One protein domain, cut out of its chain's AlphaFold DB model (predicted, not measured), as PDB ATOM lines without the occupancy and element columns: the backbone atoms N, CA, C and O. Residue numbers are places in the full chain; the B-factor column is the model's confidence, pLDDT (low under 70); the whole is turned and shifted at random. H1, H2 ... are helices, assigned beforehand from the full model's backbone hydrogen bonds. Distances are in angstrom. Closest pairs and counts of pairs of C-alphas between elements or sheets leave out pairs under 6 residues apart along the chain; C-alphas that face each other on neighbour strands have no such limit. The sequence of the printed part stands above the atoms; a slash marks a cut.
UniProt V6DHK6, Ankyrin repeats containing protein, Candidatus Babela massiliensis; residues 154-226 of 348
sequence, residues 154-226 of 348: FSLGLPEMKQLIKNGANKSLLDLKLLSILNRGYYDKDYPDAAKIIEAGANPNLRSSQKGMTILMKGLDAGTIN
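This is residues 154 to 226 of the 348 residues of the protein "Ankyrin repeats containing protein" of Candidatus Babela massiliensis (UniProt V6DHK6). Two helices, H2 and H3, lie side by side and run opposite ways in the middle of an elongated body, with H1 near one end of the pair and H4 near the other, so that the four short helices point roughly along one long axis. The long link from H3 to H4 makes a loop of residues 200 to 214 with no named element. The printed part has 73 residues with four named helices, in the order H1 H2 H3 H4, and no named strand; the class is all helix. It is compact, with a radius of gyration of the C-alphas of 12.2 A, and spans 39 by 20 by 19 A.

The longest helix, H2, residues 172 to 183, touches H3, residues 190 to 199, at a shallow tilt of 22 degrees, opposite ways; their closest C-alphas, of Leu 178 and Ala 194, are 6.0 A apart, and the two form a helical hairpin. H4, residues 215 to 222, only just touches H3, with 3 pairs of C-alphas within 8 A, the closest those of Tyr 191 and Ile 215 at 7.5 A; they too form a helical hairpin. H2 and H4 are close but not clearly touching, the closest C-alphas being those of Leu 182 and Ile 215, 6.4 A apart. H1, residues 158 to 166, is close to H2 but not clearly touching, with the C-alphas of Met 161 and Leu 173 closest at 7.0 A. H1 and H4 are apart. In H1, H2, H3 and H4 every O i to N i+4 pair is within hydrogen-bond range.

H2 is 16.2 A from first to last C-alpha, H3 14.2 A, H1 12.3 A and H4 10.7 A. C-alpha 158, where H1 begins, is at (-15.602, 14.571, -35.882), and C-alpha 222, where H4 ends, is at (-5.647, 6.401, -56.786).

The two C-alphas farthest apart, of Asn 167 and Gly 223, are 39.0 A apart. The printed part has no cut; the link H3 to H4 is long. Mean pLDDT of the printed part is 78.7, and it is under 70 at residues 154 to 156, 161, 163 to 171, 173 and 185 to 188.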
ATOM      1  N   PHE A 154     -22.867  12.531 -43.665       42.66
ATOM      2  CA  PHE A 154     -22.037  13.553 -44.285       42.66
ATOM      3  C   PHE A 154     -21.891  14.824 -43.427       42.66
ATOM      4  O   PHE A 154     -20.812  15.410 -43.468       42.66
ATOM      5  N   SER A 155     -22.898  15.230 -42.636       49.06
ATOM      6  CA  SER A 155     -22.906  16.546 -41.965       49.06
ATOM      7  C   SER A 155     -22.321  16.561 -40.554       49.06
ATOM      8  O   SER A 155     -21.847  17.603 -40.114       49.06
ATOM      9  N   LEU A 156     -22.320  15.431 -39.842       56.19
ATOM     10  CA  LEU A 156     -21.710  15.353 -38.514       56.19
ATOM     11  C   LEU A 156     -20.183  15.384 -38.640       56.19
ATOM     12  O   LEU A 156     -19.569  14.497 -39.256       56.19
ATOM     13  N   GLY A 157     -19.575  16.424 -38.076       71.56
ATOM     14  CA  GLY A 157     -18.135  16.544 -37.934       71.56
ATOM     15  C   GLY A 157     -17.598  15.609 -36.851       71.56
ATOM     16  O   GLY A 157     -18.325  15.047 -36.026       71.56
ATOM     17  N   LEU A 158     -16.283  15.387 -36.886       81.38
ATOM     18  CA  LEU A 158     -15.602  14.571 -35.882       81.38
ATOM     19  C   LEU A 158     -15.800  15.090 -34.440       81.38
ATOM     20  O   LEU A 158     -15.984  14.249 -33.559       81.38
ATOM     21  N   PRO A 159     -15.805  16.415 -34.164       82.12
ATOM     22  CA  PRO A 159     -16.085  16.936 -32.825       82.12
ATOM     23  C   PRO A 159     -17.473  16.551 -32.302       82.12
ATOM     24  O   PRO A 159     -17.591  16.061 -31.178       82.12
ATOM     25  N   GLU A 160     -18.512  16.694 -33.126       71.19
ATOM     26  CA  GLU A 160     -19.888  16.351 -32.766       71.19
ATOM     27  C   GLU A 160     -20.019  14.852 -32.495       71.19
ATOM     28  O   GLU A 160     -20.615  14.453 -31.494       71.19
ATOM     29  N   MET A 161     -19.401  14.008 -33.330       66.62
ATOM     30  CA  MET A 161     -19.380  12.557 -33.108       66.62
ATOM     31  C   MET A 161     -18.682  12.185 -31.795       66.62
ATOM     32  O   MET A 161     -19.214  11.375 -31.038       66.62
ATOM     33  N   LYS A 162     -17.532  12.796 -31.478       76.50
ATOM     34  CA  LYS A 162     -16.834  12.567 -30.201       76.50
ATOM     35  C   LYS A 162     -17.705  12.961 -29.004       76.50
ATOM     36  O   LYS A 162     -17.761  12.216 -28.026       76.50
ATOM     37  N   GLN A 163     -18.413  14.088 -29.088       69.56
ATOM     38  CA  GLN A 163     -19.319  14.529 -28.027       69.56
ATOM     39  C   GLN A 163     -20.519  13.587 -27.862       69.56
ATOM     40  O   GLN A 163     -20.884  13.258 -26.735       69.56
ATOM     41  N   LEU A 164     -21.107  13.107 -28.962       56.22
ATOM     42  CA  LEU A 164     -22.189  12.119 -28.923       56.22
ATOM     43  C   LEU A 164     -21.728  10.807 -28.278       56.22
ATOM     44  O   LEU A 164     -22.433  10.273 -27.426       56.22
ATOM     45  N   ILE A 165     -20.533  10.319 -28.625       61.88
ATOM     46  CA  ILE A 165     -19.950   9.105 -28.030       61.88
ATOM     47  C   ILE A 165     -19.719   9.298 -26.529       61.88
ATOM     48  O   ILE A 165     -20.091   8.436 -25.737       61.88
ATOM     49  N   LYS A 166     -19.191  10.458 -26.113       69.81
ATOM     50  CA  LYS A 166     -19.048  10.810 -24.690       69.81
ATOM     51  C   LYS A 166     -20.395  10.816 -23.952       69.81
ATOM     52  O   LYS A 166     -20.445  10.458 -22.781       69.81
ATOM     53  N   ASN A 167     -21.476  11.171 -24.644       51.28
ATOM     54  CA  ASN A 167     -22.842  11.175 -24.118       51.28
ATOM     55  C   ASN A 167     -23.547   9.801 -24.220       51.28
ATOM     56  O   ASN A 167     -24.752   9.722 -23.986       51.28
ATOM     57  N   GLY A 168     -22.826   8.726 -24.567       44.88
ATOM     58  CA  GLY A 168     -23.344   7.351 -24.600       44.88
ATOM     59  C   GLY A 168     -23.745   6.828 -25.984       44.88
ATOM     60  O   GLY A 168     -24.301   5.733 -26.073       44.88
ATOM     61  N   ALA A 169     -23.480   7.563 -27.070       48.78
ATOM     62  CA  ALA A 169     -23.704   7.049 -28.421       48.78
ATOM     63  C   ALA A 169     -22.721   5.918 -28.776       48.78
ATOM     64  O   ALA A 169     -21.584   5.884 -28.303       48.78
ATOM     65  N   ASN A 170     -23.145   5.002 -29.654       52.38
ATOM     66  CA  ASN A 170     -22.303   3.881 -30.073       52.38
ATOM     67  C   ASN A 170     -21.067   4.376 -30.848       52.38
ATOM     68  O   ASN A 170     -21.163   5.193 -31.767       52.38
ATOM     69  N   LYS A 171     -19.897   3.829 -30.502       64.56
ATOM     70  CA  LYS A 171     -18.615   4.095 -31.163       64.56
ATOM     71  C   LYS A 171     -18.612   3.728 -32.656       64.56
ATOM     72  O   LYS A 171     -17.835   4.309 -33.410       64.56
ATOM     73  N   SER A 172     -19.523   2.856 -33.102       70.94
ATOM     74  CA  SER A 172     -19.740   2.509 -34.516       70.94
ATOM     75  C   SER A 172     -20.043   3.719 -35.412       70.94
ATOM     76  O   SER A 172     -19.862   3.640 -36.624       70.94
ATOM     77  N   LEU A 173     -20.422   4.874 -34.846       66.94
ATOM     78  CA  LEU A 173     -20.505   6.141 -35.582       66.94
ATOM     79  C   LEU A 173     -19.190   6.499 -36.296       66.94
ATOM     80  O   LEU A 173     -19.216   6.998 -37.423       66.94
ATOM     81  N   LEU A 174     -18.043   6.216 -35.671       80.31
ATOM     82  CA  LEU A 174     -16.730   6.459 -36.273       80.31
ATOM     83  C   LEU A 174     -16.471   5.502 -37.444       80.31
ATOM     84  O   LEU A 174     -15.968   5.930 -38.483       80.31
ATOM     85  N   ASP A 175     -16.891   4.242 -37.315       80.50
ATOM     86  CA  ASP A 175     -16.792   3.241 -38.381       80.50
ATOM     87  C   ASP A 175     -17.647   3.631 -39.587       80.50
ATOM     88  O   ASP A 175     -17.185   3.587 -40.725       80.50
ATOM     89  N   LEU A 176     -18.874   4.100 -39.347       73.19
ATOM     90  CA  LEU A 176     -19.759   4.605 -40.396       73.19
ATOM     91  C   LEU A 176     -19.158   5.822 -41.111       73.19
ATOM     92  O   LEU A 176     -19.269   5.933 -42.337       73.19
ATOM     93  N   LYS A 177     -18.479   6.721 -40.386       80.69
ATOM     94  CA  LYS A 177     -17.777   7.854 -41.005       80.69
ATOM     95  C   LYS A 177     -16.609   7.388 -41.872       80.69
ATOM     96  O   LYS A 177     -16.450   7.880 -42.990       80.69
ATOM     97  N   LEU A 178     -15.819   6.432 -41.392       86.50
ATOM     98  CA  LEU A 178     -14.720   5.870 -42.173       86.50
ATOM     99  C   LEU A 178     -15.238   5.118 -43.409       86.50
ATOM    100  O   LEU A 178     -14.712   5.312 -44.502       86.50
ATOM    101  N   LEU A 179     -16.321   4.344 -43.289       80.62
ATOM    102  CA  LEU A 179     -16.990   3.692 -44.423       80.62
ATOM    103  C   LEU A 179     -17.509   4.702 -45.449       80.62
ATOM    104  O   LEU A 179     -17.406   4.462 -46.649       80.62
ATOM    105  N   SER A 180     -18.029   5.849 -45.002       77.12
ATOM    106  CA  SER A 180     -18.426   6.943 -45.894       77.12
ATOM    107  C   SER A 180     -17.250   7.433 -46.742       77.12
ATOM    108  O   SER A 180     -17.394   7.562 -47.957       77.12
ATOM    109  N   ILE A 181     -16.079   7.638 -46.128       83.62
ATOM    110  CA  ILE A 181     -14.844   7.990 -46.843       83.62
ATOM    111  C   ILE A 181     -14.448   6.869 -47.813       83.62
ATOM    112  O   ILE A 181     -14.221   7.112 -48.997       83.62
ATOM    113  N   LEU A 182     -14.435   5.619 -47.344       81.19
ATOM    114  CA  LEU A 182     -14.069   4.460 -48.161       81.19
ATOM    115  C   LEU A 182     -15.004   4.238 -49.351       81.19
ATOM    116  O   LEU A 182     -14.567   3.673 -50.349       81.19
ATOM    117  N   ASN A 183     -16.260   4.669 -49.288       77.88
ATOM    118  CA  ASN A 183     -17.234   4.483 -50.366       77.88
ATOM    119  C   ASN A 183     -17.373   5.705 -51.285       77.88
ATOM    120  O   ASN A 183     -17.977   5.588 -52.349       77.88
ATOM    121  N   ARG A 184     -16.779   6.850 -50.934       74.44
ATOM    122  CA  ARG A 184     -16.759   8.044 -51.790       74.44
ATOM    123  C   ARG A 184     -15.676   7.944 -52.879       74.44
ATOM    124  O   ARG A 184     -14.759   7.121 -52.796       74.44
ATOM    125  N   GLY A 185     -15.814   8.759 -53.927       61.75
ATOM    126  CA  GLY A 185     -14.783   8.969 -54.951       61.75
ATOM    127  C   GLY A 185     -13.471   9.513 -54.373       61.75
ATOM    128  O   GLY A 185     -13.404   9.898 -53.210       61.75
ATOM    129  N   TYR A 186     -12.410   9.492 -55.175       63.66
ATOM    130  CA  TYR A 186     -11.047   9.776 -54.727       63.66
ATOM    131  C   TYR A 186     -10.833  11.275 -54.450       63.66
ATOM    132  O   TYR A 186     -10.888  12.081 -55.378       63.66
ATOM    133  N   TYR A 187     -10.548  11.644 -53.196       64.69
ATOM    134  CA  TYR A 187     -10.155  13.005 -52.817       64.69
ATOM    135  C   TYR A 187      -8.976  12.987 -51.837       64.69
ATOM    136  O   TYR A 187      -9.039  12.344 -50.794       64.69
ATOM    137  N   ASP A 188      -7.917  13.742 -52.126       67.38
ATOM    138  CA  ASP A 188      -6.681  13.752 -51.318       67.38
ATOM    139  C   ASP A 188      -6.893  14.230 -49.883       67.38
ATOM    140  O   ASP A 188      -6.219  13.779 -48.956       67.38
ATOM    141  N   LYS A 189      -7.890  15.097 -49.692       73.31
ATOM    142  CA  LYS A 189      -8.321  15.584 -48.380       73.31
ATOM    143  C   LYS A 189      -8.923  14.494 -47.485       73.31
ATOM    144  O   LYS A 189      -8.935  14.662 -46.271       73.31
ATOM    145  N   ASP A 190      -9.375  13.376 -48.055       81.50
ATOM    146  CA  ASP A 190     -10.086  12.345 -47.300       81.50
ATOM    147  C   ASP A 190      -9.129  11.426 -46.511       81.50
ATOM    148  O   ASP A 190      -9.522  10.881 -45.480       81.50
ATOM    149  N   TYR A 191      -7.862  11.268 -46.926       88.44
ATOM    150  CA  TYR A 191      -6.910  10.404 -46.205       88.44
ATOM    151  C   TYR A 191      -6.473  10.977 -44.845       88.44
ATOM    152  O   TYR A 191      -6.498  10.228 -43.866       88.44
ATOM    153  N   PRO A 192      -6.114  12.272 -44.714       91.06
ATOM    154  CA  PRO A 192      -5.877  12.870 -43.399       91.06
ATOM    155  C   PRO A 192      -7.092  12.782 -42.470       91.06
ATOM    156  O   PRO A 192      -6.939  12.551 -41.273       91.06
ATOM    157  N   ASP A 193      -8.306  12.932 -43.002       89.38
ATOM    158  CA  ASP A 193      -9.521  12.827 -42.192       89.38
ATOM    159  C   ASP A 193      -9.806  11.384 -41.768       89.38
ATOM    160  O   ASP A 193     -10.165  11.149 -40.612       89.38
ATOM    161  N   ALA A 194      -9.557  10.402 -42.641       91.75
ATOM    162  CA  ALA A 194      -9.594   8.988 -42.272       91.75
ATOM    163  C   ALA A 194      -8.609   8.672 -41.135       91.75
ATOM    164  O   ALA A 194      -8.975   7.954 -40.206       91.75
ATOM    165  N   ALA A 195      -7.401   9.247 -41.158       94.19
ATOM    166  CA  ALA A 195      -6.434   9.094 -40.073       94.19
ATOM    167  C   ALA A 195      -6.985   9.631 -38.740       94.19
ATOM    168  O   ALA A 195      -7.007   8.901 -37.755       94.19
ATOM    169  N   LYS A 196      -7.553  10.845 -38.719       94.00
ATOM    170  CA  LYS A 196      -8.179  11.414 -37.506       94.00
ATOM    171  C   LYS A 196      -9.348  10.569 -36.980       94.00
ATOM    172  O   LYS A 196      -9.582  10.510 -35.774       94.00
ATOM    173  N   ILE A 197     -10.120   9.947 -37.871       92.00
ATOM    174  CA  ILE A 197     -11.249   9.081 -37.501       92.00
ATOM    175  C   ILE A 197     -10.751   7.756 -36.900       92.00
ATOM    176  O   ILE A 197     -11.307   7.294 -35.902       92.00
ATOM    177  N   ILE A 198      -9.679   7.181 -37.452       94.75
ATOM    178  CA  ILE A 198      -9.004   5.999 -36.891       94.75
ATOM    179  C   ILE A 198      -8.385   6.331 -35.531       94.75
ATOM    180  O   ILE A 198      -8.585   5.588 -34.578       94.75
ATOM    181  N   GLU A 199      -7.729   7.484 -35.400       95.25
ATOM    182  CA  GLU A 199      -7.188   7.981 -34.128       95.25
ATOM    183  C   GLU A 199      -8.291   8.185 -33.076       95.25
ATOM    184  O   GLU A 199      -8.109   7.891 -31.898       95.25
ATOM    185  N   ALA A 200      -9.483   8.622 -33.498       91.62
ATOM    186  CA  ALA A 200     -10.660   8.699 -32.632       91.62
ATOM    187  C   ALA A 200     -11.221   7.318 -32.235       91.62
ATOM    188  O   ALA A 200     -12.077   7.231 -31.351       91.62
ATOM    189  N   GLY A 201     -10.739   6.246 -32.863       88.62
ATOM    190  CA  GLY A 201     -11.014   4.865 -32.502       88.62
ATOM    191  C   GLY A 201     -11.899   4.096 -33.481       88.62
ATOM    192  O   GLY A 201     -12.428   3.062 -33.070       88.62
ATOM    193  N   ALA A 202     -12.085   4.571 -34.717       88.56
ATOM    194  CA  ALA A 202     -12.688   3.744 -35.765       88.56
ATOM    195  C   ALA A 202     -11.843   2.497 -36.042       88.56
ATOM    196  O   ALA A 202     -10.617   2.525 -35.928       88.56
ATOM    197  N   ASN A 203     -12.491   1.422 -36.478       86.44
ATOM    198  CA  ASN A 203     -11.831   0.225 -36.962       86.44
ATOM    199  C   ASN A 203     -10.994   0.555 -38.222       86.44
ATOM    200  O   ASN A 203     -11.565   0.857 -39.271       86.44
ATOM    201  N   PRO A 204      -9.652   0.458 -38.175       94.31
ATOM    202  CA  PRO A 204      -8.789   0.793 -39.313       94.31
ATOM    203  C   PRO A 204      -8.932  -0.176 -40.499       94.31
ATOM    204  O   PRO A 204      -8.526   0.138 -41.619       94.31
ATOM    205  N   ASN A 205      -9.526  -1.347 -40.265       93.88
ATOM    206  CA  ASN A 205      -9.592  -2.471 -41.195       93.88
ATOM    207  C   ASN A 205     -10.928  -2.575 -41.940       93.88
ATOM    208  O   ASN A 205     -11.241  -3.610 -42.533       93.88
ATOM    209  N   LEU A 206     -11.721  -1.501 -41.929       85.50
ATOM    210  CA  LEU A 206     -12.948  -1.419 -42.714       85.50
ATOM    211  C   LEU A 206     -12.651  -1.468 -44.216       85.50
ATOM    212  O   LEU A 206     -11.623  -0.987 -44.703       85.50
ATOM    213  N   ARG A 207     -13.590  -2.060 -44.956       87.31
ATOM    214  CA  ARG A 207     -13.473  -2.333 -46.389       87.31
ATOM    215  C   ARG A 207     -14.624  -1.671 -47.137       87.31
ATOM    216  O   ARG A 207     -15.765  -1.716 -46.682       87.31
ATOM    217  N   SER A 208     -14.327  -1.055 -48.281       80.75
ATOM    218  CA  SER A 208     -15.349  -0.440 -49.135       80.75
ATOM    219  C   SER A 208     -16.355  -1.474 -49.644       80.75
ATOM    220  O   SER A 208     -15.993  -2.616 -49.924       80.75
ATOM    221  N   SER A 209     -17.613  -1.076 -49.816       76.81
ATOM    222  CA  SER A 209     -18.684  -1.991 -50.232       76.81
ATOM    223  C   SER A 209     -18.509  -2.490 -51.667       76.81
ATOM    224  O   SER A 209     -18.780  -3.650 -51.957       76.81
ATOM    225  N   GLN A 210     -18.017  -1.634 -52.568       74.56
ATOM    226  CA  GLN A 210     -17.897  -1.970 -53.989       74.56
ATOM    227  C   GLN A 210     -16.726  -2.913 -54.287       74.56
ATOM    228  O   GLN A 210     -16.877  -3.903 -54.998       74.56
ATOM    229  N   LYS A 211     -15.533  -2.588 -53.774       78.81
ATOM    230  CA  LYS A 211     -14.286  -3.287 -54.134       78.81
ATOM    231  C   LYS A 211     -13.635  -4.008 -52.956       78.81
ATOM    232  O   LYS A 211     -12.621  -4.660 -53.161       78.81
ATOM    233  N   GLY A 212     -14.169  -3.901 -51.741       84.94
ATOM    234  CA  GLY A 212     -13.566  -4.516 -50.558       84.94
ATOM    235  C   GLY A 212     -12.230  -3.884 -50.157       84.94
ATOM    236  O   GLY A 212     -11.419  -4.538 -49.509       84.94
ATOM    237  N   MET A 213     -11.966  -2.643 -50.570       90.00
ATOM    238  CA  MET A 213     -10.667  -1.988 -50.384       90.00
ATOM    239  C   MET A 213     -10.553  -1.336 -49.007       90.00
ATOM    240  O   MET A 213     -11.486  -0.660 -48.573       90.00
ATOM    241  N   THR A 214      -9.387  -1.469 -48.373       93.00
ATOM    242  CA  THR A 214      -9.004  -0.664 -47.201       93.00
ATOM    243  C   THR A 214      -8.597   0.756 -47.614       93.00
ATOM    244  O   THR A 214      -8.422   1.049 -48.805       93.00
ATOM    245  N   ILE A 215      -8.385   1.646 -46.638       92.44
ATOM    246  CA  ILE A 215      -7.961   3.031 -46.906       92.44
ATOM    247  C   ILE A 215      -6.601   3.096 -47.619       92.44
ATOM    248  O   ILE A 215      -6.428   3.880 -48.555       92.44
ATOM    249  N   LEU A 216      -5.663   2.211 -47.250       93.12
ATOM    250  CA  LEU A 216      -4.354   2.096 -47.898       93.12
ATOM    251  C   LEU A 216      -4.491   1.687 -49.364       93.12
ATOM    252  O   LEU A 216      -3.874   2.300 -50.232       93.12
ATOM    253  N   MET A 217      -5.315   0.676 -49.652       94.00
ATOM    254  CA  MET A 217      -5.533   0.221 -51.025       94.00
ATOM    255  C   MET A 217      -6.156   1.311 -51.884       94.00
ATOM    256  O   MET A 217      -5.688   1.522 -52.996       94.00
ATOM    257  N   LYS A 218      -7.158   2.031 -51.363       90.50
ATOM    258  CA  LYS A 218      -7.763   3.173 -52.059       90.50
ATOM    259  C   LYS A 218      -6.728   4.234 -52.415       90.50
ATOM    260  O   LYS A 218      -6.666   4.657 -53.565       90.50
ATOM    261  N   GLY A 219      -5.886   4.600 -51.450       90.88
ATOM    262  CA  GLY A 219      -4.796   5.549 -51.651       90.88
ATOM    263  C   GLY A 219      -3.800   5.126 -52.723       90.88
ATOM    264  O   GLY A 219      -3.395   5.935 -53.559       90.88
ATOM    265  N   LEU A 220      -3.406   3.853 -52.704       92.50
ATOM    266  CA  LEU A 220      -2.452   3.300 -53.661       92.50
ATOM    267  C   LEU A 220      -3.052   3.205 -55.063       92.50
ATOM    268  O   LEU A 220      -2.388   3.604 -56.014       92.50
ATOM    269  N   ASP A 221      -4.294   2.737 -55.178       89.31
ATOM    270  CA  ASP A 221      -5.050   2.610 -56.431       89.31
ATOM    271  C   ASP A 221      -5.265   3.977 -57.102       89.31
ATOM    272  O   ASP A 221      -5.084   4.106 -58.307       89.31
ATOM    273  N   ALA A 222      -5.546   5.019 -56.310       85.94
ATOM    274  CA  ALA A 222      -5.647   6.401 -56.786       85.94
ATOM    275  C   ALA A 222      -4.293   7.019 -57.167       85.94
ATOM    276  O   ALA A 222      -4.229   7.997 -57.905       85.94
ATOM    277  N   GLY A 223      -3.198   6.505 -56.601       85.62
ATOM    278  CA  GLY A 223      -1.858   7.068 -56.751       85.62
ATOM    279  C   GLY A 223      -1.593   8.338 -55.934       85.62
ATOM    280  O   GLY A 223      -0.473   8.856 -56.011       85.62
ATOM    281  N   THR A 224      -2.560   8.803 -55.136       81.56
ATOM    282  CA  THR A 224      -2.516  10.119 -54.482       81.56
ATOM    283  C   THR A 224      -2.086  10.109 -53.014       81.56
ATOM    284  O   THR A 224      -1.664  11.134 -52.478       81.56
ATOM    285  N   ILE A 225      -2.106   8.950 -52.349       87.06
ATOM    286  CA  ILE A 225      -1.652   8.859 -50.958       87.06
ATOM    287  C   ILE A 225      -0.128   9.049 -50.851       87.06
ATOM    288  O   ILE A 225       0.659   8.455 -51.597       87.06
ATOM    289  N   ASN A 226       0.303   9.872 -49.893       89.81
ATOM    290  CA  ASN A 226       1.720  10.112 -49.629       89.81
ATOM    291  C   ASN A 226       2.327   9.055 -48.682       89.81
ATOM    292  O   ASN A 226       1.630   8.347 -47.954       89.81
TER     293      ASN A 226